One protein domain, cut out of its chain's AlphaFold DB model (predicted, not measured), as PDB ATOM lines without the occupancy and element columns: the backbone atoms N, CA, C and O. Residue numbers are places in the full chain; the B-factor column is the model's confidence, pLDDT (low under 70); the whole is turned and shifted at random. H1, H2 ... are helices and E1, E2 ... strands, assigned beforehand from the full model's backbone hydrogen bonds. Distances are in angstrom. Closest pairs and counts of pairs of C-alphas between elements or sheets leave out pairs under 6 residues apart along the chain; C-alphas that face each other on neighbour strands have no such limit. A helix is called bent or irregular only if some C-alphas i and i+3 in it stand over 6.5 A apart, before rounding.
ATOM      1  N   TYR A   5      -3.035  34.748  -5.313       79.69
ATOM      2  CA  TYR A   5      -3.415  35.298  -4.015       79.69
ATOM      3  C   TYR A   5      -2.873  34.392  -2.907       79.69
ATOM      4  O   TYR A   5      -3.038  33.172  -2.963       79.69
ATOM      5  N   SER A   6      -2.205  34.965  -1.904       81.38
ATOM      6  CA  SER A   6      -1.643  34.166  -0.809       81.38
ATOM      7  C   SER A   6      -2.754  33.499   0.011       81.38
ATOM      8  O   SER A   6      -3.814  34.088   0.199       81.38
ATOM      9  N   LYS A   7      -2.521  32.297   0.562       83.00
ATOM     10  CA  LYS A   7      -3.499  31.629   1.454       83.00
ATOM     11  C   LYS A   7      -3.911  32.518   2.633       83.00
ATOM     12  O   LYS A   7      -5.064  32.511   3.039       83.00
ATOM     13  N   LYS A   8      -2.969  33.318   3.149       84.25
ATOM     14  CA  LYS A   8      -3.229  34.307   4.200       84.25
ATOM     15  C   LYS A   8      -4.270  35.335   3.757       84.25
ATOM     16  O   LYS A   8      -5.203  35.593   4.503       84.25
ATOM     17  N   LEU A   9      -4.120  35.894   2.553       86.31
ATOM     18  CA  LEU A   9      -5.097  36.823   1.991       86.31
ATOM     19  C   LEU A   9      -6.453  36.132   1.800       86.31
ATOM     20  O   LEU A   9      -7.464  36.653   2.245       86.31
ATOM     21  N   GLN A  10      -6.456  34.940   1.201       87.75
ATOM     22  CA  GLN A  10      -7.691  34.213   0.903       87.75
ATOM     23  C   GLN A  10      -8.531  33.911   2.150       87.75
ATOM     24  O   GLN A  10      -9.753  33.952   2.076       87.75
ATOM     25  N   ASN A  11      -7.877  33.628   3.279       87.88
ATOM     26  CA  ASN A  11      -8.555  33.237   4.512       87.88
ATOM     27  C   ASN A  11      -8.933  34.421   5.414       87.88
ATOM     28  O   ASN A  11      -9.848  34.283   6.217       87.88
ATOM     29  N   ASN A  12      -8.220  35.550   5.320       89.38
ATOM     30  CA  ASN A  12      -8.297  36.607   6.337       89.38
ATOM     31  C   ASN A  12      -8.709  37.984   5.792       89.38
ATOM     32  O   ASN A  12      -8.930  38.893   6.584       89.38
ATOM     33  N   SER A  13      -8.760  38.172   4.470       93.06
ATOM     34  CA  SER A  13      -9.065  39.467   3.854       93.06
ATOM     35  C   SER A  13     -10.558  39.601   3.563       93.06
ATOM     36  O   SER A  13     -11.100  38.882   2.718       93.06
ATOM     37  N   SER A  14     -11.209  40.576   4.202       94.12
ATOM     38  CA  SER A  14     -12.592  40.950   3.883       94.12
ATOM     39  C   SER A  14     -12.720  41.476   2.451       94.12
ATOM     40  O   SER A  14     -13.677  41.144   1.759       94.12
ATOM     41  N   LEU A  15     -11.721  42.221   1.961       94.12
ATOM     42  CA  LEU A  15     -11.675  42.716   0.581       94.12
ATOM     43  C   LEU A  15     -11.557  41.572  -0.432       94.12
ATOM     44  O   LEU A  15     -12.164  41.617  -1.501       94.12
ATOM     45  N   TYR A  16     -10.786  40.527  -0.122       94.44
ATOM     46  CA  TYR A  16     -10.704  39.350  -0.985       94.44
ATOM     47  C   TYR A  16     -12.037  38.606  -1.038       94.44
ATOM     48  O   TYR A  16     -12.475  38.223  -2.125       94.44
ATOM     49  N   GLN A  17     -12.696  38.435   0.110       94.81
ATOM     50  CA  GLN A  17     -14.033  37.851   0.166       94.81
ATOM     51  C   GLN A  17     -15.027  38.675  -0.665       94.81
ATOM     52  O   GLN A  17     -15.700  38.113  -1.531       94.81
ATOM     53  N   GLU A  18     -15.044  40.002  -0.494       95.88
ATOM     54  CA  GLU A  18     -15.886  40.910  -1.280       95.88
ATOM     55  C   GLU A  18     -15.611  40.772  -2.786       95.88
ATOM     56  O   GLU A  18     -16.544  40.719  -3.586       95.88
ATOM     57  N   LEU A  19     -14.343  40.657  -3.205       94.75
ATOM     58  CA  LEU A  19     -13.991  40.448  -4.612       94.75
ATOM     59  C   LEU A  19     -14.628  39.165  -5.168       94.75
ATOM     60  O   LEU A  19     -15.209  39.193  -6.255       94.75
ATOM     61  N   GLN A  20     -14.531  38.047  -4.442       94.44
ATOM     62  CA  GLN A  20     -15.110  36.773  -4.884       94.44
ATOM     63  C   GLN A  20     -16.640  36.836  -4.945       94.44
ATOM     64  O   GLN A  20     -17.247  36.359  -5.911       94.44
ATOM     65  N   GLU A  21     -17.268  37.459  -3.949       95.44
ATOM     66  CA  GLU A  21     -18.715  37.678  -3.909       95.44
ATOM     67  C   GLU A  21     -19.183  38.556  -5.074       95.44
ATOM     68  O   GLU A  21     -20.130  38.191  -5.775       95.44
ATOM     69  N   ASN A  22     -18.471  39.651  -5.356       94.19
ATOM     70  CA  ASN A  22     -18.745  40.544  -6.480       94.19
ATOM     71  C   ASN A  22     -18.639  39.809  -7.825       94.19
ATOM     72  O   ASN A  22     -19.541  39.920  -8.658       94.19
ATOM     73  N   ILE A  23     -17.586  39.012  -8.043       93.56
ATOM     74  CA  ILE A  23     -17.424  38.217  -9.274       93.56
ATOM     75  C   ILE A  23     -18.614  37.267  -9.459       93.56
ATOM     76  O   ILE A  23     -19.233  37.245 -10.529       93.56
ATOM     77  N   LYS A  24     -18.980  36.519  -8.412       95.50
ATOM     78  CA  LYS A  24     -20.129  35.601  -8.444       95.50
ATOM     79  C   LYS A  24     -21.434  36.349  -8.719       95.50
ATOM     80  O   LYS A  24     -22.243  35.904  -9.535       95.50
ATOM     81  N   PHE A  25     -21.628  37.495  -8.072       95.50
ATOM     82  CA  PHE A  25     -22.792  38.350  -8.263       95.50
ATOM     83  C   PHE A  25     -22.933  38.806  -9.721       95.50
ATOM     84  O   PHE A  25     -24.006  38.640 -10.301       95.50
ATOM     85  N   TYR A  26     -21.869  39.319 -10.348       92.50
ATOM     86  CA  TYR A  26     -21.931  39.814 -11.730       92.50
ATOM     87  C   TYR A  26     -22.182  38.709 -12.759       92.50
ATOM     88  O   TYR A  26     -22.930  38.924 -13.720       92.50
ATOM     89  N   ILE A  27     -21.618  37.516 -12.551       94.19
ATOM     90  CA  ILE A  27     -21.903  36.344 -13.391       94.19
ATOM     91  C   ILE A  27     -23.391  35.992 -13.298       94.19
ATOM     92  O   ILE A  27     -24.075  35.918 -14.320       94.19
ATOM     93  N   ASN A  28     -23.919  35.864 -12.079       97.19
ATOM     94  CA  ASN A  28     -25.329  35.542 -11.860       97.19
ATOM     95  C   ASN A  28     -26.259  36.617 -12.429       97.19
ATOM     96  O   ASN A  28     -27.251  36.298 -13.081       97.19
ATOM     97  N   HIS A  29     -25.922  37.893 -12.238       96.06
ATOM     98  CA  HIS A  29     -26.665  39.010 -12.811       96.06
ATOM     99  C   HIS A  29     -26.733  38.919 -14.343       96.06
ATOM    100  O   HIS A  29     -27.804  39.094 -14.928       96.06
ATOM    101  N   SER A  30     -25.611  38.596 -14.991       93.69
ATOM    102  CA  SER A  30     -25.530  38.445 -16.448       93.69
ATOM    103  C   SER A  30     -26.378  37.275 -16.948       93.69
ATOM    104  O   SER A  30     -27.140  37.440 -17.898       93.69
ATOM    105  N   ILE A  31     -26.328  36.126 -16.262       95.50
ATOM    106  CA  ILE A  31     -27.160  34.950 -16.569       95.50
ATOM    107  C   ILE A  31     -28.651  35.281 -16.435       95.50
ATOM    108  O   ILE A  31     -29.445  34.959 -17.318       95.50
ATOM    109  N   LEU A  32     -29.050  35.957 -15.354       96.62
ATOM    110  CA  LEU A  32     -30.445  36.345 -15.136       96.62
ATOM    111  C   LEU A  32     -30.947  37.298 -16.223       96.62
ATOM    112  O   LEU A  32     -32.064  37.138 -16.716       96.62
ATOM    113  N   LYS A  33     -30.130  38.281 -16.617       94.81
ATOM    114  CA  LYS A  33     -30.464  39.221 -17.695       94.81
ATOM    115  C   LYS A  33     -30.617  38.503 -19.037       94.81
ATOM    116  O   LYS A  33     -31.582  38.751 -19.754       94.81
ATOM    117  N   GLU A  34     -29.710  37.583 -19.339       94.00
ATOM    118  CA  GLU A  34     -29.737  36.759 -20.547       94.00
ATOM    119  C   GLU A  34     -30.984  35.859 -20.604       94.00
ATOM    120  O   GLU A  34     -31.665  35.791 -21.628       94.00
ATOM    121  N   ASN A  35     -31.357  35.232 -19.489       92.88
ATOM    122  CA  ASN A  35     -32.571  34.417 -19.413       92.88
ATOM    123  C   ASN A  35     -33.844  35.253 -19.605       92.88
ATOM    124  O   ASN A  35     -34.762  34.822 -20.305       92.88
ATOM    125  N   LYS A  36     -33.892  36.470 -19.044       92.94
ATOM    126  CA  LYS A  36     -34.994  37.414 -19.289       92.94
ATOM    127  C   LYS A  36     -35.092  37.785 -20.770       92.94
ATOM    128  O   LYS A  36     -36.191  37.759 -21.318       92.94
ATOM    129  N   GLN A  37     -33.962  38.061 -21.424       91.94
ATOM    130  CA  GLN A  37     -33.916  38.366 -22.857       91.94
ATOM    131  C   GLN A  37     -34.433  37.195 -23.704       91.94
ATOM    132  O   GLN A  37     -35.298  37.391 -24.559       91.94
ATOM    133  N   LYS A  38     -33.956  35.973 -23.432       90.75
ATOM    134  CA  LYS A  38     -34.435  34.740 -24.081       90.75
ATOM    135  C   LYS A  38     -35.937  34.564 -23.920       90.75
ATOM    136  O   LYS A  38     -36.630  34.308 -24.899       90.75
ATOM    137  N   SER A  39     -36.438  34.711 -22.694       90.06
ATOM    138  CA  SER A  39     -37.861  34.536 -22.409       90.06
ATOM    139  C   SER A  39     -38.725  35.582 -23.109       90.06
ATOM    140  O   SER A  39     -39.790  35.238 -23.610       90.06
ATOM    141  N   TYR A  40     -38.283  36.840 -23.149       91.00
ATOM    142  CA  TYR A  40     -38.998  37.912 -23.835       91.00
ATOM    143  C   TYR A  40     -39.071  37.660 -25.346       91.00
ATOM    144  O   TYR A  40     -40.158  37.663 -25.922       91.00
ATOM    145  N   LEU A  41     -37.932  37.369 -25.984       90.12
ATOM    146  CA  LEU A  41     -37.872  37.165 -27.433       90.12
ATOM    147  C   LEU A  41     -38.580  35.888 -27.890       90.12
ATOM    148  O   LEU A  41     -39.217  35.908 -28.936       90.12
ATOM    149  N   ARG A  42     -38.558  34.814 -27.091       85.31
ATOM    150  CA  ARG A  42     -39.302  33.578 -27.389       85.31
ATOM    151  C   ARG A  42     -40.807  33.814 -27.526       85.31
ATOM    152  O   ARG A  42     -41.456  33.142 -28.318       85.31
ATOM    153  N   ASN A  43     -41.347  34.750 -26.750       83.31
ATOM    154  CA  ASN A  43     -42.766  35.099 -26.767       83.31
ATOM    155  C   ASN A  43     -43.068  36.267 -27.723       83.31
ATOM    156  O   ASN A  43     -44.159  36.828 -27.682       83.31
ATOM    157  N   THR A  44     -42.098  36.654 -28.559       86.81
ATOM    158  CA  THR A  44     -42.212  37.753 -29.518       86.81
ATOM    159  C   THR A  44     -42.069  37.209 -30.937       86.81
ATOM    160  O   THR A  44     -41.138  36.465 -31.249       86.81
ATOM    161  N   GLY A  45     -42.973  37.613 -31.825       87.50
ATOM    162  CA  GLY A  45     -42.953  37.210 -33.224       87.50
ATOM    163  C   GLY A  45     -43.731  38.178 -34.105       87.50
ATOM    164  O   GLY A  45     -44.405  39.088 -33.619       87.50
ATOM    165  N   PHE A  46     -43.621  37.982 -35.411       90.50
ATOM    166  CA  PHE A  46     -44.281  38.784 -36.429       90.50
ATOM    167  C   PHE A  46     -45.316  37.930 -37.153       90.50
ATOM    168  O   PHE A  46     -44.976  36.904 -37.734       90.50
ATOM    169  N   LEU A  47     -46.575  38.369 -37.142       91.50
ATOM    170  CA  LEU A  47     -47.635  37.760 -37.941       91.50
ATOM    171  C   LEU A  47     -47.750  38.488 -39.279       91.50
ATOM    172  O   LEU A  47     -48.115  39.667 -39.328       91.50
ATOM    173  N   ASN A  48     -47.511  37.778 -40.375       91.31
ATOM    174  CA  ASN A  48     -47.859  38.263 -41.697       91.31
ATOM    175  C   ASN A  48     -49.378  38.152 -41.892       91.31
ATOM    176  O   ASN A  48     -49.912  37.076 -42.139       91.31
ATOM    177  N   LYS A  49     -50.090  39.282 -41.819       91.69
ATOM    178  CA  LYS A  49     -51.558  39.316 -41.961       91.69
ATOM    179  C   LYS A  49     -52.073  38.858 -43.332       91.69
ATOM    180  O   LYS A  49     -53.252  38.546 -43.437       91.69
ATOM    181  N   LYS A  50     -51.234  38.858 -44.377       92.62
ATOM    182  CA  LYS A  50     -51.630  38.444 -45.733       92.62
ATOM    183  C   LYS A  50     -51.500  36.937 -45.945       92.62
ATOM    184  O   LYS A  50     -52.381  36.353 -46.561       92.62
ATOM    185  N   SER A  51     -50.416  36.322 -45.466       93.19
ATOM    186  CA  SER A  51     -50.165  34.880 -45.631       93.19
ATOM    187  C   SER A  51     -50.586  34.032 -44.428       93.19
ATOM    188  O   SER A  51     -50.665  32.815 -44.546       93.19
ATOM    189  N   GLY A  52     -50.823  34.648 -43.265       91.25
ATOM    190  CA  GLY A  52     -51.052  33.949 -41.997       91.25
ATOM    191  C   GLY A  52     -49.779  33.383 -41.357       91.25
ATOM    192  O   GLY A  52     -49.850  32.791 -40.284       91.25
ATOM    193  N   GLU A  53     -48.614  33.572 -41.981       92.75
ATOM    194  CA  GLU A  53     -47.333  33.070 -41.484       92.75
ATOM    195  C   GLU A  53     -46.902  33.802 -40.207       92.75
ATOM    196  O   GLU A  53     -46.908  35.036 -40.151       92.75
ATOM    197  N   PHE A  54     -46.492  33.041 -39.189       87.31
ATOM    198  CA  PHE A  54     -45.953  33.579 -37.945       87.31
ATOM    199  C   PHE A  54     -44.450  33.312 -37.846       87.31
ATOM    200  O   PHE A  54     -44.012  32.165 -37.774       87.31
ATOM    201  N   LEU A  55     -43.663  34.383 -37.813       88.62
ATOM    202  CA  LEU A  55     -42.210  34.337 -37.706       88.62
ATOM    203  C   LEU A  55     -41.784  34.657 -36.274       88.62
ATOM    204  O   LEU A  55     -41.936  35.786 -35.809       88.62
ATOM    205  N   ASN A  56     -41.222  33.673 -35.578       85.69
ATOM    206  CA  ASN A  56     -40.666  33.867 -34.240       85.69
ATOM    207  C   ASN A  56     -39.305  34.562 -34.285       85.69
ATOM    208  O   ASN A  56     -38.500  34.330 -35.188       85.69
ATOM    209  N   VAL A  57     -39.011  35.369 -33.264       86.94
ATOM    210  CA  VAL A  57     -37.676  35.952 -33.112       86.94
ATOM    211  C   VAL A  57     -36.722  34.904 -32.534       86.94
ATOM    212  O   VAL A  57     -36.738  34.609 -31.341       86.94
ATOM    213  N   GLU A  58     -35.856  34.349 -33.381       82.19
ATOM    214  CA  GLU A  58     -34.797  33.442 -32.942       82.19
ATOM    215  C   GLU A  58     -33.672  34.224 -32.240       82.19
ATOM    216  O   GLU A  58     -33.091  35.165 -32.792       82.19
ATOM    217  N   TYR A  59     -33.335  33.824 -31.013       89.25
ATOM    218  CA  TYR A  59     -32.257  34.434 -30.242       89.25
ATOM    219  C   TYR A  59     -31.260  33.392 -29.744       89.25
ATOM    220  O   TYR A  59     -31.600  32.468 -29.006       89.25
ATOM    221  N   ASN A  60     -29.997  33.602 -30.107       90.19
ATOM    222  CA  ASN A  60     -28.860  32.828 -29.637       90.19
ATOM    223  C   ASN A  60     -27.768  33.795 -29.164       90.19
ATOM    224  O   ASN A  60     -27.302  34.634 -29.937       90.19
ATOM    225  N   PHE A  61     -27.362  33.657 -27.899       89.88
ATOM    226  CA  PHE A  61     -26.358  34.517 -27.275       89.88
ATOM    227  C   PHE A  61     -25.049  34.560 -28.058       89.88
ATOM    228  O   PHE A  61     -24.544  35.636 -28.353       89.88
ATOM    229  N   GLU A  62     -24.500  33.399 -28.416       91.44
ATOM    230  CA  GLU A  62     -23.194  33.311 -29.064       91.44
ATOM    231  C   GLU A  62     -23.218  33.966 -30.446       91.44
ATOM    232  O   GLU A  62     -22.324  34.745 -30.784       91.44
ATOM    233  N   LYS A  63     -24.279  33.718 -31.222       92.31
ATOM    234  CA  LYS A  63     -24.494  34.365 -32.519       92.31
ATOM    235  C   LYS A  63     -24.596  35.882 -32.359       92.31
ATOM    236  O   LYS A  63     -23.876  36.612 -33.037       92.31
ATOM    237  N   LYS A  64     -25.413  36.364 -31.417       91.25
ATOM    238  CA  LYS A  64     -25.581  37.804 -31.160       91.25
ATOM    239  C   LYS A  64     -24.321  38.475 -30.633       91.25
ATOM    240  O   LYS A  64     -24.007  39.587 -31.048       91.25
ATOM    241  N   TYR A  65     -23.563  37.796 -29.785       91.94
ATOM    242  CA  TYR A  65     -22.276  38.275 -29.302       91.94
ATOM    243  C   TYR A  65     -21.251  38.383 -30.439       91.94
ATOM    244  O   TYR A  65     -20.578  39.408 -30.559       91.94
ATOM    245  N   LYS A  66     -21.163  37.374 -31.319       95.44
ATOM    246  CA  LYS A  66     -20.295  37.410 -32.510       95.44
ATOM    247  C   LYS A  66     -20.689  38.536 -33.466       95.44
ATOM    248  O   LYS A  66     -19.808  39.268 -33.911       95.44
ATOM    249  N   GLU A  67     -21.984  38.713 -33.733       95.00
ATOM    250  CA  GLU A  67     -22.511  39.830 -34.533       95.00
ATOM    251  C   GLU A  67     -22.091  41.183 -33.932       95.00
ATOM    252  O   GLU A  67     -21.500  42.015 -34.620       95.00
ATOM    253  N   TYR A  68     -22.321  41.388 -32.631       94.00
ATOM    254  CA  TYR A  68     -21.951  42.622 -31.935       94.00
ATOM    255  C   TYR A  68     -20.439  42.891 -31.959       94.00
ATOM    256  O   TYR A  68     -20.007  44.022 -32.210       94.00
ATOM    257  N   SER A  69     -19.630  41.854 -31.724       94.81
ATOM    258  CA  SER A  69     -18.170  41.937 -31.781       94.81
ATOM    259  C   SER A  69     -17.697  42.363 -33.172       94.81
ATOM    260  O   SER A  69     -16.941  43.325 -33.293       94.81
ATOM    261  N   LYS A  70     -18.238  41.746 -34.230       96.94
ATOM    262  CA  LYS A  70     -17.913  42.088 -35.622       96.94
ATOM    263  C   LYS A  70     -18.310  43.516 -35.988       96.94
ATOM    264  O   LYS A  70     -17.531  44.209 -36.631       96.94
ATOM    265  N   ILE A  71     -19.471  43.991 -35.539       96.62
ATOM    266  CA  ILE A  71     -19.891  45.388 -35.749       96.62
ATOM    267  C   ILE A  71     -18.937  46.358 -35.035       96.62
ATOM    268  O   ILE A  71     -18.574  47.398 -35.584       96.62
ATOM    269  N   THR A  72     -18.528  46.033 -33.809       94.75
ATOM    270  CA  THR A  72     -17.600  46.865 -33.028       94.75
ATOM    271  C   THR A  72     -16.221  46.922 -33.686       94.75
ATOM    272  O   THR A  72     -15.667  48.006 -33.853       94.75
ATOM    273  N   GLU A  73     -15.709  45.773 -34.127       95.81
ATOM    274  CA  GLU A  73     -14.471  45.650 -34.900       95.81
ATOM    275  C   GLU A  73     -14.539  46.478 -36.191       95.81
ATOM    276  O   GLU A  73     -13.672  47.315 -36.429       95.81
ATOM    277  N   GLN A  74     -15.606  46.333 -36.982       97.75
ATOM    278  CA  GLN A  74     -15.805  47.105 -38.214       97.75
ATOM    279  C   GLN A  74     -15.814  48.616 -37.966       97.75
ATOM    280  O   GLN A  74     -15.216  49.366 -38.738       97.75
ATOM    281  N   ARG A  75     -16.450  49.085 -36.885       96.62
ATOM    282  CA  ARG A  75     -16.436  50.509 -36.509       96.62
ATOM    283  C   ARG A  75     -15.024  50.995 -36.192       96.62
ATOM    284  O   ARG A  75     -14.632  52.048 -36.687       96.62
ATOM    285  N   ALA A  76     -14.263  50.231 -35.407       96.56
ATOM    286  CA  ALA A  76     -12.883  50.574 -35.071       96.56
ATOM    287  C   ALA A  76     -11.990  50.614 -36.324       96.56
ATOM    288  O   ALA A  76     -11.284  51.598 -36.539       96.56
ATOM    289  N   LEU A  77     -12.094  49.602 -37.192       97.44
ATOM    290  CA  LEU A  77     -11.359  49.537 -38.460       97.44
ATOM    291  C   LEU A  77     -11.729  50.687 -39.402       97.44
ATOM    292  O   LEU A  77     -10.855  51.271 -40.035       97.44
ATOM    293  N   THR A  78     -13.009  51.058 -39.461       98.19
ATOM    294  CA  THR A  78     -13.468  52.198 -40.270       98.19
ATOM    295  C   THR A  78     -12.856  53.504 -39.771       98.19
ATOM    296  O   THR A  78     -12.361  54.291 -40.570       98.19
ATOM    297  N   ILE A  79     -12.841  53.728 -38.453       97.75
ATOM    298  CA  ILE A  79     -12.209  54.912 -37.852       97.75
ATOM    299  C   ILE A  79     -10.714  54.961 -38.190       97.75
ATOM    300  O   ILE A  79     -10.215  56.009 -38.603       97.75
ATOM    301  N   GLN A  80     -10.017  53.833 -38.052       97.31
ATOM    302  CA  GLN A  80      -8.597  53.727 -38.372       97.31
ATOM    303  C   GLN A  80      -8.319  54.008 -39.855       97.31
ATOM    304  O   GLN A  80      -7.388  54.743 -40.175       97.31
ATOM    305  N   GLU A  81      -9.130  53.468 -40.764       97.94
ATOM    306  CA  GLU A  81      -8.977  53.698 -42.202       97.94
ATOM    307  C   GLU A  81      -9.256  55.160 -42.583       97.94
ATOM    308  O   GLU A  81      -8.520  55.741 -43.382       97.94
ATOM    309  N   LEU A  82     -10.268  55.796 -41.982       97.56
ATOM    310  CA  LEU A  82     -10.534  57.226 -42.177       97.56
ATOM    311  C   LEU A  82      -9.368  58.093 -41.685       97.56
ATOM    312  O   LEU A  82      -8.976  59.030 -42.377       97.56
ATOM    313  N   ALA A  83      -8.794  57.768 -40.524       97.38
ATOM    314  CA  ALA A  83      -7.606  58.442 -40.003       97.38
ATOM    315  C   ALA A  83      -6.399  58.272 -40.937       97.38
ATOM    316  O   ALA A  83      -5.710  59.246 -41.234       97.38
ATOM    317  N   ARG A  84      -6.182  57.056 -41.457       96.81
ATOM    318  CA  ARG A  84      -5.093  56.747 -42.395       96.81
ATOM    319  C   ARG A  84      -5.199  57.571 -43.679       96.81
ATOM    320  O   ARG A  84      -4.199  58.114 -44.127       96.81
ATOM    321  N   ARG A  85      -6.399  57.691 -44.258       97.12
ATOM    322  CA  ARG A  85      -6.642  58.499 -45.473       97.12
ATOM    323  C   ARG A  85      -6.383  59.988 -45.272       97.12
ATOM    324  O   ARG A  85      -6.090  60.675 -46.240       97.12
ATOM    325  N   LYS A  86      -6.526  60.474 -44.039       95.94
ATOM    326  CA  LYS A  86      -6.229  61.855 -43.653       95.94
ATOM    327  C   LYS A  86      -4.795  62.053 -43.150       95.94
ATOM    328  O   LYS A  86      -4.488  63.132 -42.658       95.94
ATOM    329  N   GLU A  87      -3.957  61.018 -43.213       96.12
ATOM    330  CA  GLU A  87      -2.566  61.062 -42.743       96.12
ATOM    331  C   GLU A  87      -2.440  61.486 -41.267       96.12
ATOM    332  O   GLU A  87      -1.483  62.135 -40.850       96.12
ATOM    333  N   PHE A  88      -3.426  61.113 -40.446       97.81
ATOM    334  CA  PHE A  88      -3.387  61.371 -39.009       97.81
ATOM    335  C   PHE A  88      -2.334  60.498 -38.324       97.81
ATOM    336  O   PHE A  88      -2.174  59.317 -38.641       97.81
ATOM    337  N   CYS A  89      -1.691  61.047 -37.295       95.69
ATOM    338  CA  CYS A  89      -0.969  60.230 -36.328       95.69
ATOM    339  C   CYS A  89      -1.947  59.535 -35.377       95.69
ATOM    340  O   CYS A  89      -3.116  59.918 -35.259       95.69
ATOM    341  N   SER A  90      -1.456  58.510 -34.682       96.56
ATOM    342  CA  SER A  90      -2.230  57.797 -33.671       96.56
ATOM    343  C   SER A  90      -1.465  57.690 -32.360       96.56
ATOM    344  O   SER A  90      -0.246  57.513 -32.360       96.56
ATOM    345  N   VAL A  91      -2.183  57.783 -31.243       96.19
ATOM    346  CA  VAL A  91      -1.622  57.611 -29.900       96.19
ATOM    347  C   VAL A  91      -2.521  56.675 -29.107       96.19
ATOM    348  O   VAL A  91      -3.733  56.886 -29.031       96.19
ATOM    349  N   PHE A  92      -1.924  55.646 -28.509       96.81
ATOM    350  CA  PHE A  92      -2.605  54.752 -27.579       96.81
ATOM    351  C   PHE A  92      -2.356  55.202 -26.142       96.81
ATOM    352  O   PHE A  92      -1.215  55.387 -25.725       96.81
ATOM    353  N   ILE A  93      -3.435  55.369 -25.386       95.94
ATOM    354  CA  ILE A  93      -3.431  55.849 -24.010       95.94
ATOM    355  C   ILE A  93      -4.174  54.834 -23.149       95.94
ATOM    356  O   ILE A  93      -5.307  54.456 -23.446       95.94
ATOM    357  N   THR A  94      -3.546  54.434 -22.046       95.62
ATOM    358  CA  THR A  94      -4.208  53.697 -20.967       95.62
ATOM    359  C   THR A  94      -4.247  54.585 -19.733       95.62
ATOM    360  O   THR A  94      -3.200  54.938 -19.198       95.62
ATOM    361  N   LEU A  95      -5.448  54.950 -19.283       95.62
ATOM    362  CA  LEU A  95      -5.660  55.632 -18.012       95.62
ATOM    363  C   LEU A  95      -5.972  54.585 -16.944       95.62
ATOM    364  O   LEU A  95      -7.010  53.914 -16.997       95.62
ATOM    365  N   THR A  96      -5.069  54.453 -15.980       94.44
ATOM    366  CA  THR A  96      -5.259  53.638 -14.782       94.44
ATOM    367  C   THR A  96      -5.557  54.535 -13.589       94.44
ATOM    368  O   THR A  96      -5.211  55.715 -13.561       94.44
ATOM    369  N   LEU A  97      -6.240  53.978 -12.594       95.88
ATOM    370  CA  LEU A  97      -6.499  54.685 -11.346       95.88
ATOM    371  C   LEU A  97      -5.266  54.642 -10.430       95.88
ATOM    372  O   LEU A  97      -4.523  53.656 -10.471       95.88
ATOM    373  N   PRO A  98      -5.057  55.663  -9.578       95.00
ATOM    374  CA  PRO A  98      -3.962  55.665  -8.614       95.00
ATOM    375  C   PRO A  98      -4.109  54.537  -7.584       95.00
ATOM    376  O   PRO A  98      -5.207  54.028  -7.352       95.00
ATOM    377  N   SER A  99      -2.998  54.191  -6.923       94.81
ATOM    378  CA  SER A  99      -2.886  53.109  -5.925       94.81
ATOM    379  C   SER A  99      -4.039  53.081  -4.911       94.81
ATOM    380  O   SER A  99      -4.568  52.010  -4.625       94.81
ATOM    381  N   ARG A 100      -4.533  54.251  -4.477       96.62
ATOM    382  CA  ARG A 100      -5.663  54.384  -3.538       96.62
ATOM    383  C   ARG A 100      -6.963  53.675  -3.944       96.62
ATOM    384  O   ARG A 100      -7.804  53.429  -3.087       96.62
ATOM    385  N   PHE A 101      -7.148  53.364  -5.228       97.12
ATOM    386  CA  PHE A 101      -8.304  52.614  -5.743       97.12
ATOM    387  C   PHE A 101      -8.076  51.106  -5.822       97.12
ATOM    388  O   PHE A 101      -9.031  50.360  -6.023       97.12
ATOM    389  N   HIS A 102      -6.835  50.639  -5.707       95.19
ATOM    390  CA  HIS A 102      -6.498  49.234  -5.901       95.19
ATOM    391  C   HIS A 102      -6.447  48.522  -4.549       95.19
ATOM    392  O   HIS A 102      -5.579  48.856  -3.744       95.19
ATOM    393  N   PRO A 103      -7.326  47.536  -4.288       94.69
ATOM    394  CA  PRO A 103      -7.398  46.851  -2.991       94.69
ATOM    395  C   PRO A 103      -6.202  45.931  -2.734       94.69
ATOM    396  O   PRO A 103      -5.907  45.589  -1.590       94.69
ATOM    397  N   PHE A 104      -5.494  45.532  -3.792       93.06
ATOM    398  CA  PHE A 104      -4.354  44.635  -3.705       93.06
ATOM    399  C   PHE A 104      -3.176  45.167  -4.508       93.06
ATOM    400  O   PHE A 104      -3.354  45.823  -5.535       93.06
ATOM    401  N   LYS A 105      -1.969  44.817  -4.071       89.69
ATOM    402  CA  LYS A 105      -0.725  45.123  -4.781       89.69
ATOM    403  C   LYS A 105       0.121  43.868  -4.948       89.69
ATOM    404  O   LYS A 105       0.103  42.968  -4.107       89.69
ATOM    405  N   SER A 106       0.865  43.823  -6.049       86.19
ATOM    406  CA  SER A 106       1.847  42.769  -6.290       86.19
ATOM    407  C   SER A 106       3.174  43.151  -5.648       86.19
ATOM    408  O   SER A 106       3.667  44.255  -5.873       86.19
ATOM    409  N   ILE A 107       3.773  42.236  -4.895       81.25
ATOM    410  CA  ILE A 107       5.118  42.403  -4.351       81.25
ATOM    411  C   ILE A 107       6.040  41.381  -4.990       81.25
ATOM    412  O   ILE A 107       5.777  40.176  -4.975       81.25
ATOM    413  N   SER A 108       7.136  41.891  -5.548       79.94
ATOM    414  CA  SER A 108       8.239  41.065  -6.012       79.94
ATOM    415  C   SER A 108       9.104  40.669  -4.824       79.94
ATOM    416  O   SER A 108       9.571  41.514  -4.063       79.94
ATOM    417  N   THR A 109       9.316  39.370  -4.658       72.94
ATOM    418  CA  THR A 109      10.315  38.855  -3.718       72.94
ATOM    419  C   THR A 109      11.701  38.885  -4.351       72.94
ATOM    420  O   THR A 109      11.841  38.794  -5.568       72.94
ATOM    421  N   THR A 110      12.748  38.876  -3.526       74.94
ATOM    422  CA  THR A 110      14.152  38.745  -3.963       74.94
ATOM    423  C   THR A 110      14.403  37.499  -4.828       74.94
ATOM    424  O   THR A 110      15.365  37.449  -5.582       74.94
ATOM    425  N   LYS A 111      13.523  36.489  -4.744       74.88
ATOM    426  CA  LYS A 111      13.553  35.248  -5.539       74.88
ATOM    427  C   LYS A 111      12.721  35.326  -6.833       74.88
ATOM    428  O   LYS A 111      12.458  34.295  -7.444       74.88
ATOM    429  N   GLY A 112      12.226  36.507  -7.209       69.44
ATOM    430  CA  GLY A 112      11.422  36.739  -8.416       69.44
ATOM    431  C   GLY A 112       9.973  36.238  -8.354       69.44
ATOM    432  O   GLY A 112       9.240  36.358  -9.333       69.44
ATOM    433  N   ARG A 113       9.513  35.683  -7.220       64.69
ATOM    434  CA  ARG A 113       8.096  35.318  -7.041       64.69
ATOM    435  C   ARG A 113       7.267  36.568  -6.767       64.69
ATOM    436  O   ARG A 113       7.609  37.322  -5.856       64.69
ATOM    437  N   LEU A 114       6.168  36.723  -7.503       74.38
ATOM    438  CA  LEU A 114       5.140  37.736  -7.268       74.38
ATOM    439  C   LEU A 114       4.067  37.171  -6.334       74.38
ATOM    440  O   LEU A 114       3.442  36.159  -6.659       74.38
ATOM    441  N   TYR A 115       3.844  37.823  -5.194       75.19
ATOM    442  CA  TYR A 115       2.684  37.556  -4.344       75.19
ATOM    443  C   TYR A 115       1.769  38.772  -4.282       75.19
ATOM    444  O   TYR A 115       2.204  39.901  -4.502       75.19
ATOM    445  N   VAL A 116       0.496  38.522  -3.985       83.44
ATOM    446  CA  VAL A 116      -0.518  39.566  -3.833       83.44
ATOM    447  C   VAL A 116      -0.849  39.738  -2.352       83.44
ATOM    448  O   VAL A 116      -1.163  38.756  -1.667       83.44
ATOM    449  N   GLU A 117      -0.773  40.976  -1.868       86.62
ATOM    450  CA  GLU A 117      -1.212  41.387  -0.529       86.62
ATOM    451  C   GLU A 117      -2.216  42.543  -0.600       86.62
ATOM    452  O   GLU A 117      -2.360  43.178  -1.648       86.62
ATOM    453  N   GLU A 118      -2.903  42.821   0.511       90.25
ATOM    454  CA  GLU A 118      -3.743  44.014   0.634       90.25
ATOM    455  C   GLU A 118      -2.914  45.289   0.491       90.25
ATOM    456  O   GLU A 118      -1.786  45.407   0.987       90.25
ATOM    457  N   ASN A 119      -3.490  46.268  -0.194       92.81
ATOM    458  CA  ASN A 119      -2.877  47.568  -0.352       92.81
ATOM    459  C   ASN A 119      -3.237  48.478   0.827       92.81
ATOM    460  O   ASN A 119      -4.385  48.880   0.978       92.81
ATOM    461  N   LYS A 120      -2.235  48.871   1.618       92.50
ATOM    462  CA  LYS A 120      -2.413  49.798   2.748       92.50
ATOM    463  C   LYS A 120      -2.851  51.206   2.330       92.50
ATOM    464  O   LYS A 120      -3.347  51.947   3.166       92.50
ATOM    465  N   GLU A 121      -2.646  51.578   1.068       95.81
ATOM    466  CA  GLU A 121      -3.081  52.870   0.526       95.81
ATOM    467  C   GLU A 121      -4.534  52.852   0.040       95.81
ATOM    468  O   GLU A 121      -5.048  53.897  -0.359       95.81
ATOM    469  N   PHE A 122      -5.196  51.688   0.039       96.81
ATOM    470  CA  PHE A 122      -6.583  51.573  -0.390       96.81
ATOM    471  C   PHE A 122      -7.482  52.457   0.480       96.81
ATOM    472  O   PHE A 122      -7.560  52.285   1.693       96.81
ATOM    473  N   ALA A 123      -8.142  53.424  -0.153       96.75
ATOM    474  CA  ALA A 123      -8.806  54.530   0.537       96.75
ATOM    475  C   ALA A 123     -10.335  54.391   0.610       96.75
ATOM    476  O   ALA A 123     -11.020  55.364   0.914       96.75
ATOM    477  N   PHE A 124     -10.881  53.218   0.284       96.88
ATOM    478  CA  PHE A 124     -12.324  52.982   0.212       96.88
ATOM    479  C   PHE A 124     -12.751  51.906   1.204       96.88
ATOM    480  O   PHE A 124     -11.971  51.017   1.543       96.88
ATOM    481  N   ASN A 125     -14.014  51.945   1.624       94.44
ATOM    482  CA  ASN A 125     -14.549  50.946   2.552       94.44
ATOM    483  C   ASN A 125     -14.876  49.620   1.854       94.44
ATOM    484  O   ASN A 125     -15.029  48.596   2.512       94.44
ATOM    485  N   SER A 126     -15.028  49.642   0.525       96.25
ATOM    486  CA  SER A 126     -15.350  48.467  -0.287       96.25
ATOM    487  C   SER A 126     -14.805  48.587  -1.708       96.25
ATOM    488  O   SER A 126     -14.622  49.690  -2.241       96.25
ATOM    489  N   ILE A 127     -14.604  47.446  -2.364       96.31
ATOM    490  CA  ILE A 127     -14.251  47.375  -3.788       96.31
ATOM    491  C   ILE A 127     -15.368  47.989  -4.629       96.31
ATOM    492  O   ILE A 127     -15.092  48.740  -5.561       96.31
ATOM    493  N   LYS A 128     -16.637  47.748  -4.285       94.81
ATOM    494  CA  LYS A 128     -17.780  48.348  -4.994       94.81
ATOM    495  C   LYS A 128     -17.740  49.880  -4.989       94.81
ATOM    496  O   LYS A 128     -18.007  50.511  -6.016       94.81
ATOM    497  N   GLU A 129     -17.407  50.479  -3.848       96.81
ATOM    498  CA  GLU A 129     -17.236  51.927  -3.722       96.81
ATOM    499  C   GLU A 129     -16.056  52.422  -4.570       96.81
ATOM    500  O   GLU A 129     -16.208  53.389  -5.324       96.81
ATOM    501  N   ALA A 130     -14.914  51.730  -4.513       97.44
ATOM    502  CA  ALA A 130     -13.740  52.051  -5.322       97.44
ATOM    503  C   ALA A 130     -14.040  51.983  -6.827       97.44
ATOM    504  O   ALA A 130     -13.665  52.888  -7.569       97.44
ATOM    505  N   VAL A 131     -14.773  50.965  -7.286       96.50
ATOM    506  CA  VAL A 131     -15.195  50.820  -8.688       96.50
ATOM    507  C   VAL A 131     -16.086  51.987  -9.108       96.50
ATOM    508  O   VAL A 131     -15.805  52.643 -10.110       96.50
ATOM    509  N   SER A 132     -17.134  52.289  -8.334       96.25
ATOM    510  CA  SER A 132     -18.075  53.376  -8.640       96.25
ATOM    511  C   SER A 132     -17.375  54.734  -8.740       96.25
ATOM    512  O   SER A 132     -17.573  55.476  -9.708       96.25
ATOM    513  N   ASN A 133     -16.505  55.048  -7.777       97.88
ATOM    514  CA  ASN A 133     -15.713  56.276  -7.804       97.88
ATOM    515  C   ASN A 133     -14.662  56.257  -8.919       97.88
ATOM    516  O   ASN A 133     -14.443  57.276  -9.566       97.88
ATOM    517  N   GLY A 134     -14.071  55.099  -9.206       97.38
ATOM    518  CA  GLY A 134     -13.093  54.918 -10.270       97.38
ATOM    519  C   GLY A 134     -13.653  55.234 -11.657       97.38
ATOM    520  O   GLY A 134     -13.023  55.950 -12.432       97.38
ATOM    521  N   TYR A 135     -14.876  54.786 -11.954       97.19
ATOM    522  CA  TYR A 135     -15.574  55.156 -13.191       97.19
ATOM    523  C   TYR A 135     -15.780  56.671 -13.316       97.19
ATOM    524  O   TYR A 135     -15.596  57.229 -14.402       97.19
ATOM    525  N   LYS A 136     -16.152  57.344 -12.219       97.31
ATOM    526  CA  LYS A 136     -16.342  58.803 -12.197       97.31
ATOM    527  C   LYS A 136     -15.024  59.537 -12.429       97.31
ATOM    528  O   LYS A 136     -14.986  60.431 -13.274       97.31
ATOM    529  N   GLU A 137     -13.961  59.123 -11.744       97.44
ATOM    530  CA  GLU A 137     -12.620  59.705 -11.853       97.44
ATOM    531  C   GLU A 137     -12.084  59.588 -13.287       97.44
ATOM    532  O   GLU A 137     -11.788  60.597 -13.929       97.44
ATOM    533  N   LEU A 138     -12.061  58.372 -13.847       97.38
ATOM    534  CA  LEU A 138     -11.586  58.134 -15.214       97.38
ATOM    535  C   LEU A 138     -12.400  58.907 -16.249       97.38
ATOM    536  O   LEU A 138     -11.848  59.438 -17.213       97.38
ATOM    537  N   ASN A 139     -13.722  58.978 -16.071       96.00
ATOM    538  CA  ASN A 139     -14.568  59.722 -16.991       96.00
ATOM    539  C   ASN A 139     -14.347  61.238 -16.878       96.00
ATOM    540  O   ASN A 139     -14.349  61.910 -17.906       96.00
ATOM    541  N   SER A 140     -14.116  61.764 -15.675       97.19
ATOM    542  CA  SER A 140     -13.772  63.174 -15.457       97.19
ATOM    543  C   SER A 140     -12.465  63.537 -16.166       97.19
ATOM    544  O   SER A 140     -12.449  64.437 -17.011       97.19
ATOM    545  N   ILE A 141     -11.404  62.758 -15.924       97.06
ATOM    546  CA  ILE A 141     -10.092  62.912 -16.573       97.06
ATOM    547  C   ILE A 141     -10.252  62.869 -18.097       97.06
ATOM    548  O   ILE A 141      -9.830  63.790 -18.800       97.06
ATOM    549  N   TYR A 142     -10.939  61.846 -18.616       96.81
ATOM    550  CA  TYR A 142     -11.191  61.702 -20.049       96.81
ATOM    551  C   TYR A 142     -11.954  62.893 -20.637       96.81
ATOM    552  O   TYR A 142     -11.589  63.379 -21.702       96.81
ATOM    553  N   GLN A 143     -13.009  63.378 -19.977       96.38
ATOM    554  CA  GLN A 143     -13.803  64.496 -20.486       96.38
ATOM    555  C   GLN A 143     -12.995  65.792 -20.545       96.38
ATOM    556  O   GLN A 143     -13.094  66.518 -21.536       96.38
ATOM    557  N   ILE A 144     -12.195  66.081 -19.515       97.38
ATOM    558  CA  ILE A 144     -11.321  67.260 -19.484       97.38
ATOM    559  C   ILE A 144     -10.275  67.156 -20.594       97.38
ATOM    560  O   ILE A 144     -10.116  68.094 -21.380       97.38
ATOM    561  N   PHE A 145      -9.607  66.006 -20.694       97.25
ATOM    562  CA  PHE A 145      -8.598  65.740 -21.713       97.25
ATOM    563  C   PHE A 145      -9.179  65.864 -23.129       97.25
ATOM    564  O   PHE A 145      -8.693  66.664 -23.926       97.25
ATOM    565  N   TYR A 146     -10.278  65.159 -23.417       95.88
ATOM    566  CA  TYR A 146     -10.946  65.170 -24.721       95.88
ATOM    567  C   TYR A 146     -11.396  66.574 -25.130       95.88
ATOM    568  O   TYR A 146     -11.140  66.983 -26.259       95.88
ATOM    569  N   LYS A 147     -12.034  67.337 -24.228       96.31
ATOM    570  CA  LYS A 147     -12.484  68.709 -24.528       96.31
ATOM    571  C   LYS A 147     -11.312  69.619 -24.890       96.31
ATOM    572  O   LYS A 147     -11.400  70.359 -25.864       96.31
ATOM    573  N   ARG A 148     -10.209  69.546 -24.137       96.25
ATOM    574  CA  ARG A 148      -9.008  70.349 -24.406       96.25
ATOM    575  C   ARG A 148      -8.367  69.967 -25.736       96.25
ATOM    576  O   ARG A 148      -8.083  70.857 -26.525       96.25
ATOM    577  N   VAL A 149      -8.210  68.672 -26.015       95.69
ATOM    578  CA  VAL A 149      -7.671  68.194 -27.299       95.69
ATOM    579  C   VAL A 149      -8.559  68.628 -28.466       95.69
ATOM    580  O   VAL A 149      -8.055  69.177 -29.442       95.69
ATOM    581  N   LYS A 150      -9.882  68.467 -28.338       95.38
ATOM    582  CA  LYS A 150     -10.862  68.851 -29.362       95.38
ATOM    583  C   LYS A 150     -10.823  70.337 -29.711       95.38
ATOM    584  O   LYS A 150     -11.117  70.691 -30.846       95.38
ATOM    585  N   ASN A 151     -10.443  71.210 -28.781       94.38
ATOM    586  CA  ASN A 151     -10.306  72.636 -29.080       94.38
ATOM    587  C   ASN A 151      -9.169  72.924 -30.073       94.38
ATOM    588  O   ASN A 151      -9.283  73.869 -30.851       94.38
ATOM    589  N   TYR A 152      -8.107  72.114 -30.077       91.31
ATOM    590  CA  TYR A 152      -6.998  72.255 -31.025       91.31
ATOM    591  C   TYR A 152      -7.322  71.602 -32.370       91.31
ATOM    592  O   TYR A 152      -7.135  72.207 -33.418       91.31
ATOM    593  N   THR A 153      -7.858  70.384 -32.333       91.06
ATOM    594  CA  THR A 153      -8.069  69.540 -33.519       91.06
ATOM    595  C   THR A 153      -9.416  69.764 -34.207       91.06
ATOM    596  O   THR A 153      -9.612  69.356 -35.349       91.06
ATOM    597  N   LYS A 154     -10.370  70.421 -33.540       91.00
ATOM    598  CA  LYS A 154     -11.721  70.713 -34.040       91.00
ATOM    599  C   LYS A 154     -12.447  69.446 -34.529       91.00
ATOM    600  O   LYS A 154     -12.845  68.610 -33.716       91.00
ATOM    601  N   ASN A 155     -12.655  69.323 -35.842       90.75
ATOM    602  CA  ASN A 155     -13.336  68.193 -36.480       90.75
ATOM    603  C   ASN A 155     -12.373  67.059 -36.871       90.75
ATOM    604  O   ASN A 155     -12.823  65.973 -37.238       90.75
ATOM    605  N   ASP A 156     -11.066  67.285 -36.752       94.38
ATOM    606  CA  ASP A 156     -10.000  66.350 -37.112       94.38
ATOM    607  C   ASP A 156      -9.512  65.570 -35.885       94.38
ATOM    608  O   ASP A 156      -8.323  65.479 -35.581       94.38
ATOM    609  N   LEU A 157     -10.480  65.007 -35.157       96.62
ATOM    610  CA  LEU A 157     -10.251  64.162 -33.993       96.62
ATOM    611  C   LEU A 157     -11.128  62.922 -34.050       96.62
ATOM    612  O   LEU A 157     -12.342  62.999 -33.833       96.62
ATOM    613  N   TYR A 158     -10.504  61.770 -34.262       97.25
ATOM    614  CA  TYR A 158     -11.169  60.478 -34.148       97.25
ATOM    615  C   TYR A 158     -10.651  59.720 -32.939       97.25
ATOM    616  O   TYR A 158      -9.527  59.930 -32.483       97.25
ATOM    617  N   TYR A 159     -11.482  58.839 -32.391       96.62
ATOM    618  CA  TYR A 159     -11.070  58.026 -31.262       96.62
ATOM    619  C   TYR A 159     -11.823  56.707 -31.181       96.62
ATOM    620  O   TYR A 159     -12.983  56.600 -31.579       96.62
ATOM    621  N   VAL A 160     -11.165  55.722 -30.580       96.62
ATOM    622  CA  VAL A 160     -11.777  54.482 -30.105       96.62
ATOM    623  C   VAL A 160     -11.552  54.421 -28.603       96.62
ATOM    624  O   VAL A 160     -10.416  54.497 -28.146       96.62
ATOM    625  N   LYS A 161     -12.634  54.315 -27.826       95.62
ATOM    626  CA  LYS A 161     -12.599  54.251 -26.360       95.62
ATOM    627  C   LYS A 161     -13.170  52.921 -25.888       95.62
ATOM    628  O   LYS A 161     -14.262  52.543 -26.310       95.62
ATOM    629  N   ALA A 162     -12.481  52.276 -24.957       95.00
ATOM    630  CA  ALA A 162     -12.941  51.080 -24.268       95.00
ATOM    631  C   ALA A 162     -12.701  51.205 -22.759       95.00
ATOM    632  O   ALA A 162     -11.773  51.884 -22.321       95.00
ATOM    633  N   ILE A 163     -13.550  50.547 -21.973       95.25
ATOM    634  CA  ILE A 163     -13.287  50.310 -20.555       95.25
ATOM    635  C   ILE A 163     -12.976  48.830 -20.390       95.25
ATOM    636  O   ILE A 163     -13.779  47.983 -20.783       95.25
ATOM    637  N   GLU A 164     -11.826  48.537 -19.803       92.88
ATOM    638  CA  GLU A 164     -11.445  47.195 -19.389       92.88
ATOM    639  C   GLU A 164     -11.594  47.101 -17.871       92.88
ATOM    640  O   GLU A 164     -11.095  47.950 -17.138       92.88
ATOM    641  N   ASN A 165     -12.277  46.072 -17.379       90.31
ATOM    642  CA  ASN A 165     -12.285  45.790 -15.948       90.31
ATOM    643  C   ASN A 165     -11.086  44.901 -15.624       90.31
ATOM    644  O   ASN A 165     -10.989  43.786 -16.142       90.31
ATOM    645  N   HIS A 166     -10.204  45.372 -14.746       88.00
ATOM    646  CA  HIS A 166      -9.088  44.573 -14.259       88.00
ATOM    647  C   HIS A 166      -9.592  43.350 -13.464       88.00
ATOM    648  O   HIS A 166     -10.756  43.273 -13.069       88.00
ATOM    649  N   GLN A 167      -8.711  42.394 -13.155       85.56
ATOM    650  CA  GLN A 167      -9.054  41.196 -12.365       85.56
ATOM    651  C   GLN A 167      -9.629  41.520 -10.978       85.56
ATOM    652  O   GLN A 167     -10.368  40.728 -10.404       85.56
ATOM    653  N   THR A 168      -9.296  42.697 -10.453       89.25
ATOM    654  CA  THR A 168      -9.804  43.251  -9.191       89.25
ATOM    655  C   THR A 168     -11.099  44.044  -9.369       89.25
ATOM    656  O   THR A 168     -11.535  44.716  -8.442       89.25
ATOM    657  N   THR A 169     -11.710  44.000 -10.557       90.81
ATOM    658  CA  THR A 169     -12.879  44.776 -11.016       90.81
ATOM    659  C   THR A 169     -12.671  46.287 -11.144       90.81
ATOM    660  O   THR A 169     -13.540  46.974 -11.677       90.81
ATOM    661  N   ILE A 170     -11.512  46.804 -10.727       95.50
ATOM    662  CA  ILE A 170     -11.145  48.213 -10.885       95.50
ATOM    663  C   ILE A 170     -11.040  48.546 -12.384       95.50
ATOM    664  O   ILE A 170     -10.373  47.810 -13.118       95.50
ATOM    665  N   PRO A 171     -11.708  49.606 -12.870       96.56
ATOM    666  CA  PRO A 171     -11.736  49.917 -14.293       96.56
ATOM    667  C   PRO A 171     -10.425  50.553 -14.764       96.56
ATOM    668  O   PRO A 171      -9.809  51.346 -14.051       96.56
ATOM    669  N   HIS A 172     -10.052  50.260 -16.005       96.00
ATOM    670  CA  HIS A 172      -9.063  50.970 -16.808       96.00
ATOM    671  C   HIS A 172      -9.750  51.548 -18.044       96.00
ATOM    672  O   HIS A 172     -10.642  50.926 -18.622       96.00
ATOM    673  N   LEU A 173      -9.333  52.737 -18.473       97.06
ATOM    674  CA  LEU A 173      -9.824  53.345 -19.706       97.06
ATOM    675  C   LEU A 173      -8.732  53.265 -20.768       97.06
ATOM    676  O   LEU A 173      -7.669  53.858 -20.616       97.06
ATOM    677  N   HIS A 174      -9.029  52.572 -21.861       96.69
ATOM    678  CA  HIS A 174      -8.174  52.508 -23.039       96.69
ATOM    679  C   HIS A 174      -8.723  53.426 -24.120       96.69
ATOM    680  O   HIS A 174      -9.928  53.453 -24.393       96.69
ATOM    681  N   LEU A 175      -7.834  54.192 -24.731       96.44
ATOM    682  CA  LEU A 175      -8.168  55.183 -25.735       96.44
ATOM    683  C   LEU A 175      -7.131  55.130 -26.852       96.44
ATOM    684  O   LEU A 175      -5.942  55.294 -26.604       96.44
ATOM    685  N   VAL A 176      -7.587  54.950 -28.085       97.38
ATOM    686  CA  VAL A 176      -6.793  55.266 -29.275       97.38
ATOM    687  C   VAL A 176      -7.292  56.605 -29.793       97.38
ATOM    688  O   VAL A 176      -8.485  56.737 -30.067       97.38
ATOM    689  N   LEU A 177      -6.408  57.592 -29.903       97.25
ATOM    690  CA  LEU A 177      -6.698  58.886 -30.520       97.25
ATOM    691  C   LEU A 177      -6.039  58.978 -31.886       97.25
ATOM    692  O   LEU A 177      -4.896  58.554 -32.035       97.25
ATOM    693  N   TYR A 178      -6.737  59.598 -32.833       98.12
ATOM    694  CA  TYR A 178      -6.230  59.935 -34.155       98.12
ATOM    695  C   TYR A 178      -6.453  61.420 -34.431       98.12
ATOM    696  O   TYR A 178      -7.571  61.914 -34.259       98.12
ATOM    697  N   PHE A 179      -5.402  62.118 -34.849       97.44
ATOM    698  CA  PHE A 179      -5.422  63.558 -35.113       97.44
ATOM    699  C   PHE A 179      -4.239  63.971 -36.004       97.44
ATOM    700  O   PHE A 179      -3.300  63.197 -36.205       97.44
ATOM    701  N   LEU A 180      -4.272  65.195 -36.532       96.81
ATOM    702  CA  LEU A 180      -3.202  65.753 -37.368       96.81
ATOM    703  C   LEU A 180      -1.855  65.775 -36.627       96.81
ATOM    704  O   LEU A 180      -1.780  66.232 -35.488       96.81
ATOM    705  N   CYS A 181      -0.779  65.328 -37.281       94.75
ATOM    706  CA  CYS A 181       0.561  65.240 -36.686       94.75
ATOM    707  C   CYS A 181       1.049  66.564 -36.071       94.75
ATOM    708  O   CYS A 181       1.694  66.553 -35.026       94.75
ATOM    709  N   GLU A 182       0.687  67.704 -36.664       95.19
ATOM    710  CA  GLU A 182       1.010  69.048 -36.157       95.19
ATOM    711  C   GLU A 182       0.481  69.320 -34.737       95.19
ATOM    712  O   GLU A 182       1.045  70.118 -33.994       95.19
ATOM    713  N   CYS A 183      -0.583  68.628 -34.319       95.56
ATOM    714  CA  CYS A 183      -1.171  68.777 -32.990       95.56
ATOM    715  C   CYS A 183      -0.482  67.908 -31.923       95.56
ATOM    716  O   CYS A 183      -0.882  67.961 -30.757       95.56
ATOM    717  N   PHE A 184       0.525  67.100 -32.275       95.69
ATOM    718  CA  PHE A 184       1.131  66.116 -31.371       95.69
ATOM    719  C   PHE A 184       1.661  66.726 -30.073       95.69
ATOM    720  O   PHE A 184       1.287  66.271 -28.988       95.69
ATOM    721  N   ASP A 185       2.452  67.794 -30.158       96.31
ATOM    722  CA  ASP A 185       3.021  68.436 -28.969       96.31
ATOM    723  C   ASP A 185       1.943  69.054 -28.071       96.31
ATOM    724  O   ASP A 185       2.041  68.998 -26.840       96.31
ATOM    725  N   MET A 186       0.860  69.563 -28.663       95.50
ATOM    726  CA  MET A 186      -0.287  70.091 -27.922       95.50
ATOM    727  C   MET A 186      -1.059  68.983 -27.204       95.50
ATOM    728  O   MET A 186      -1.444  69.150 -26.042       95.50
ATOM    729  N   VAL A 187      -1.256  67.832 -27.853       95.44
ATOM    730  CA  VAL A 187      -1.894  66.656 -27.242       95.44
ATOM    731  C   VAL A 187      -1.033  66.107 -26.109       95.44
ATOM    732  O   VAL A 187      -1.550  65.897 -25.010       95.44
ATOM    733  N   LYS A 188       0.277  65.956 -26.328       95.88
ATOM    734  CA  LYS A 188       1.242  65.519 -25.309       95.88
ATOM    735  C   LYS A 188       1.250  66.459 -24.103       95.88
ATOM    736  O   LYS A 188       1.108  66.009 -22.970       95.88
ATOM    737  N   THR A 189       1.329  67.766 -24.341       96.62
ATOM    738  CA  THR A 189       1.284  68.785 -23.280       96.62
ATOM    739  C   THR A 189      -0.040  68.748 -22.520       96.62
ATOM    740  O   THR A 189      -0.068  68.897 -21.300       96.62
ATOM    741  N   THR A 190      -1.156  68.535 -23.221       96.50
ATOM    742  CA  THR A 190      -2.475  68.413 -22.587       96.50
ATOM    743  C   THR A 190      -2.562  67.160 -21.724       96.50
ATOM    744  O   THR A 190      -3.111  67.238 -20.629       96.50
ATOM    745  N   PHE A 191      -1.998  66.039 -22.181       95.56
ATOM    746  CA  PHE A 191      -1.934  64.798 -21.416       95.56
ATOM    747  C   PHE A 191      -1.195  65.022 -20.094       95.56
ATOM    748  O   PHE A 191      -1.804  64.853 -19.047       95.56
ATOM    749  N   SER A 192       0.035  65.545 -20.134       95.38
ATOM    750  CA  SER A 192       0.843  65.819 -18.932       95.38
ATOM    751  C   SER A 192       0.229  66.825 -17.949       95.38
ATOM    752  O   SER A 192       0.677  66.925 -16.815       95.38
ATOM    753  N   ARG A 193      -0.752  67.629 -18.381       95.12
ATOM    754  CA  ARG A 193      -1.461  68.593 -17.520       95.12
ATOM    755  C   ARG A 193      -2.737  68.030 -16.896       95.12
ATOM    756  O   ARG A 193      -3.294  68.678 -16.015       95.12
ATOM    757  N   VAL A 194      -3.280  66.942 -17.437       93.19
ATOM    758  CA  VAL A 194      -4.589  66.390 -17.039       93.19
ATOM    759  C   VAL A 194      -4.445  65.036 -16.349       93.19
ATOM    760  O   VAL A 194      -5.274  64.716 -15.501       93.19
ATOM    761  N   VAL A 195      -3.427  64.263 -16.729       87.44
ATOM    762  CA  VAL A 195      -3.114  62.915 -16.241       87.44
ATOM    763  C   VAL A 195      -1.802  62.968 -15.479       87.44
ATOM    764  O   VAL A 195      -1.776  62.412 -14.363       87.44
TER     765      VAL A 195
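This is residues 5 to 195 of the 195 residues of the protein "Bacteriophage replication protein A (GPA)" of [Arcobacter] porcinus (UniProt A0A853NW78). A core of three layers, helices on both faces of a sheet, has the antiparallel sheet E3 E7 E6 between H4 and H5 on one face and residues 75 to 84 of H3 on the other. The long helix H2 runs from beside the start of H4 out to the small hairpin E1 E2, and H3 leads back to the sheet, making an open triangular frame; the hairpin E4 E5 lies toward the opposite end of the longest axis, with H1 near it. The 191 printed residues hold, in order, H1 H2 E1 E2 H3 E3 E4 E5 H4 E6 E7 H5, class mixed. The whole is loose, radius of gyration of the C-alphas 22.7 A, spanning 75 by 55 by 31 A.

Find C-alpha 7 at (-3.499, 31.629, 1.454), where H1, residues 7 to 12, begins. H2, residues 14 to 42, runs 41.8 A to C-alpha 42 at (-39.302, 33.578, -27.389). Next come E1, residues 45 to 47, and E2, residues 54 to 56. H3, residues 61 to 85, covers 36.0 A, and E3, residues 89 to 95, 19.5 A. E4 is residues 104 to 108, E5 114 to 118. H4, residues 127 to 153, measures 37.6 A; E6, residues 157 to 165, 25.8 A; E7, residues 171 to 179, 25.7 A. H5, residues 181 to 194, measures 20.3 A, ends at C-alpha 194, (-4.589, 66.390, -17.039), and is irregular: C-alphas 182 and 185 are 7.5 A apart.

In the sheet, look for N 91 and O 177 at 2.9 A between E3 and E7, and N 174 and O 162 at 2.9 A between E7 and E6, a hairpin. H4 lies over E7 at a height over the sheet of 9.1 A, closest C-alphas Gly 134 and Pro 171, 6.6 A. On the same face H5 touches H4, closest C-alphas Val 149 and Val 187, 6.0 A. On the opposite face H3 lies over E7 and E6 at a height of 11.7 A; its closest C-alpha pair with E6 is Ala 76 and Val 160, 6.4 A. H2 only just touches H4, with 3 pairs of C-alphas within 8 A, closest Leu 15 and Ile 127, 6.9 A. H1 and H2 touch only at the corner, and only just, with 3 such pairs, closest Gln 10 and Tyr 16, 6.2 A. The closest C-alphas of H1 and E5 are Leu 9 and Glu 117, 6.5 A. The hairpin E1 E2 has N 46 and O 55 at 2.8 A; the hairpin E4 E5 has N 107 and O 115 at 2.8 A. Every O i to N i+4 pair is within hydrogen-bond range in H1, H2 and H3, against 22 of 23 in H4 and 8 of 10 in H5.

The two C-alphas farthest apart, Lys 50 and Thr 110, are 77.9 A apart. Residues 24 to 33 of H2, 48 to 53, and 62 to 74 of H3 stand free. The printed part has no cut and no long link. Its mean pLDDT is 92.9; residues 112 to 113 are under 70.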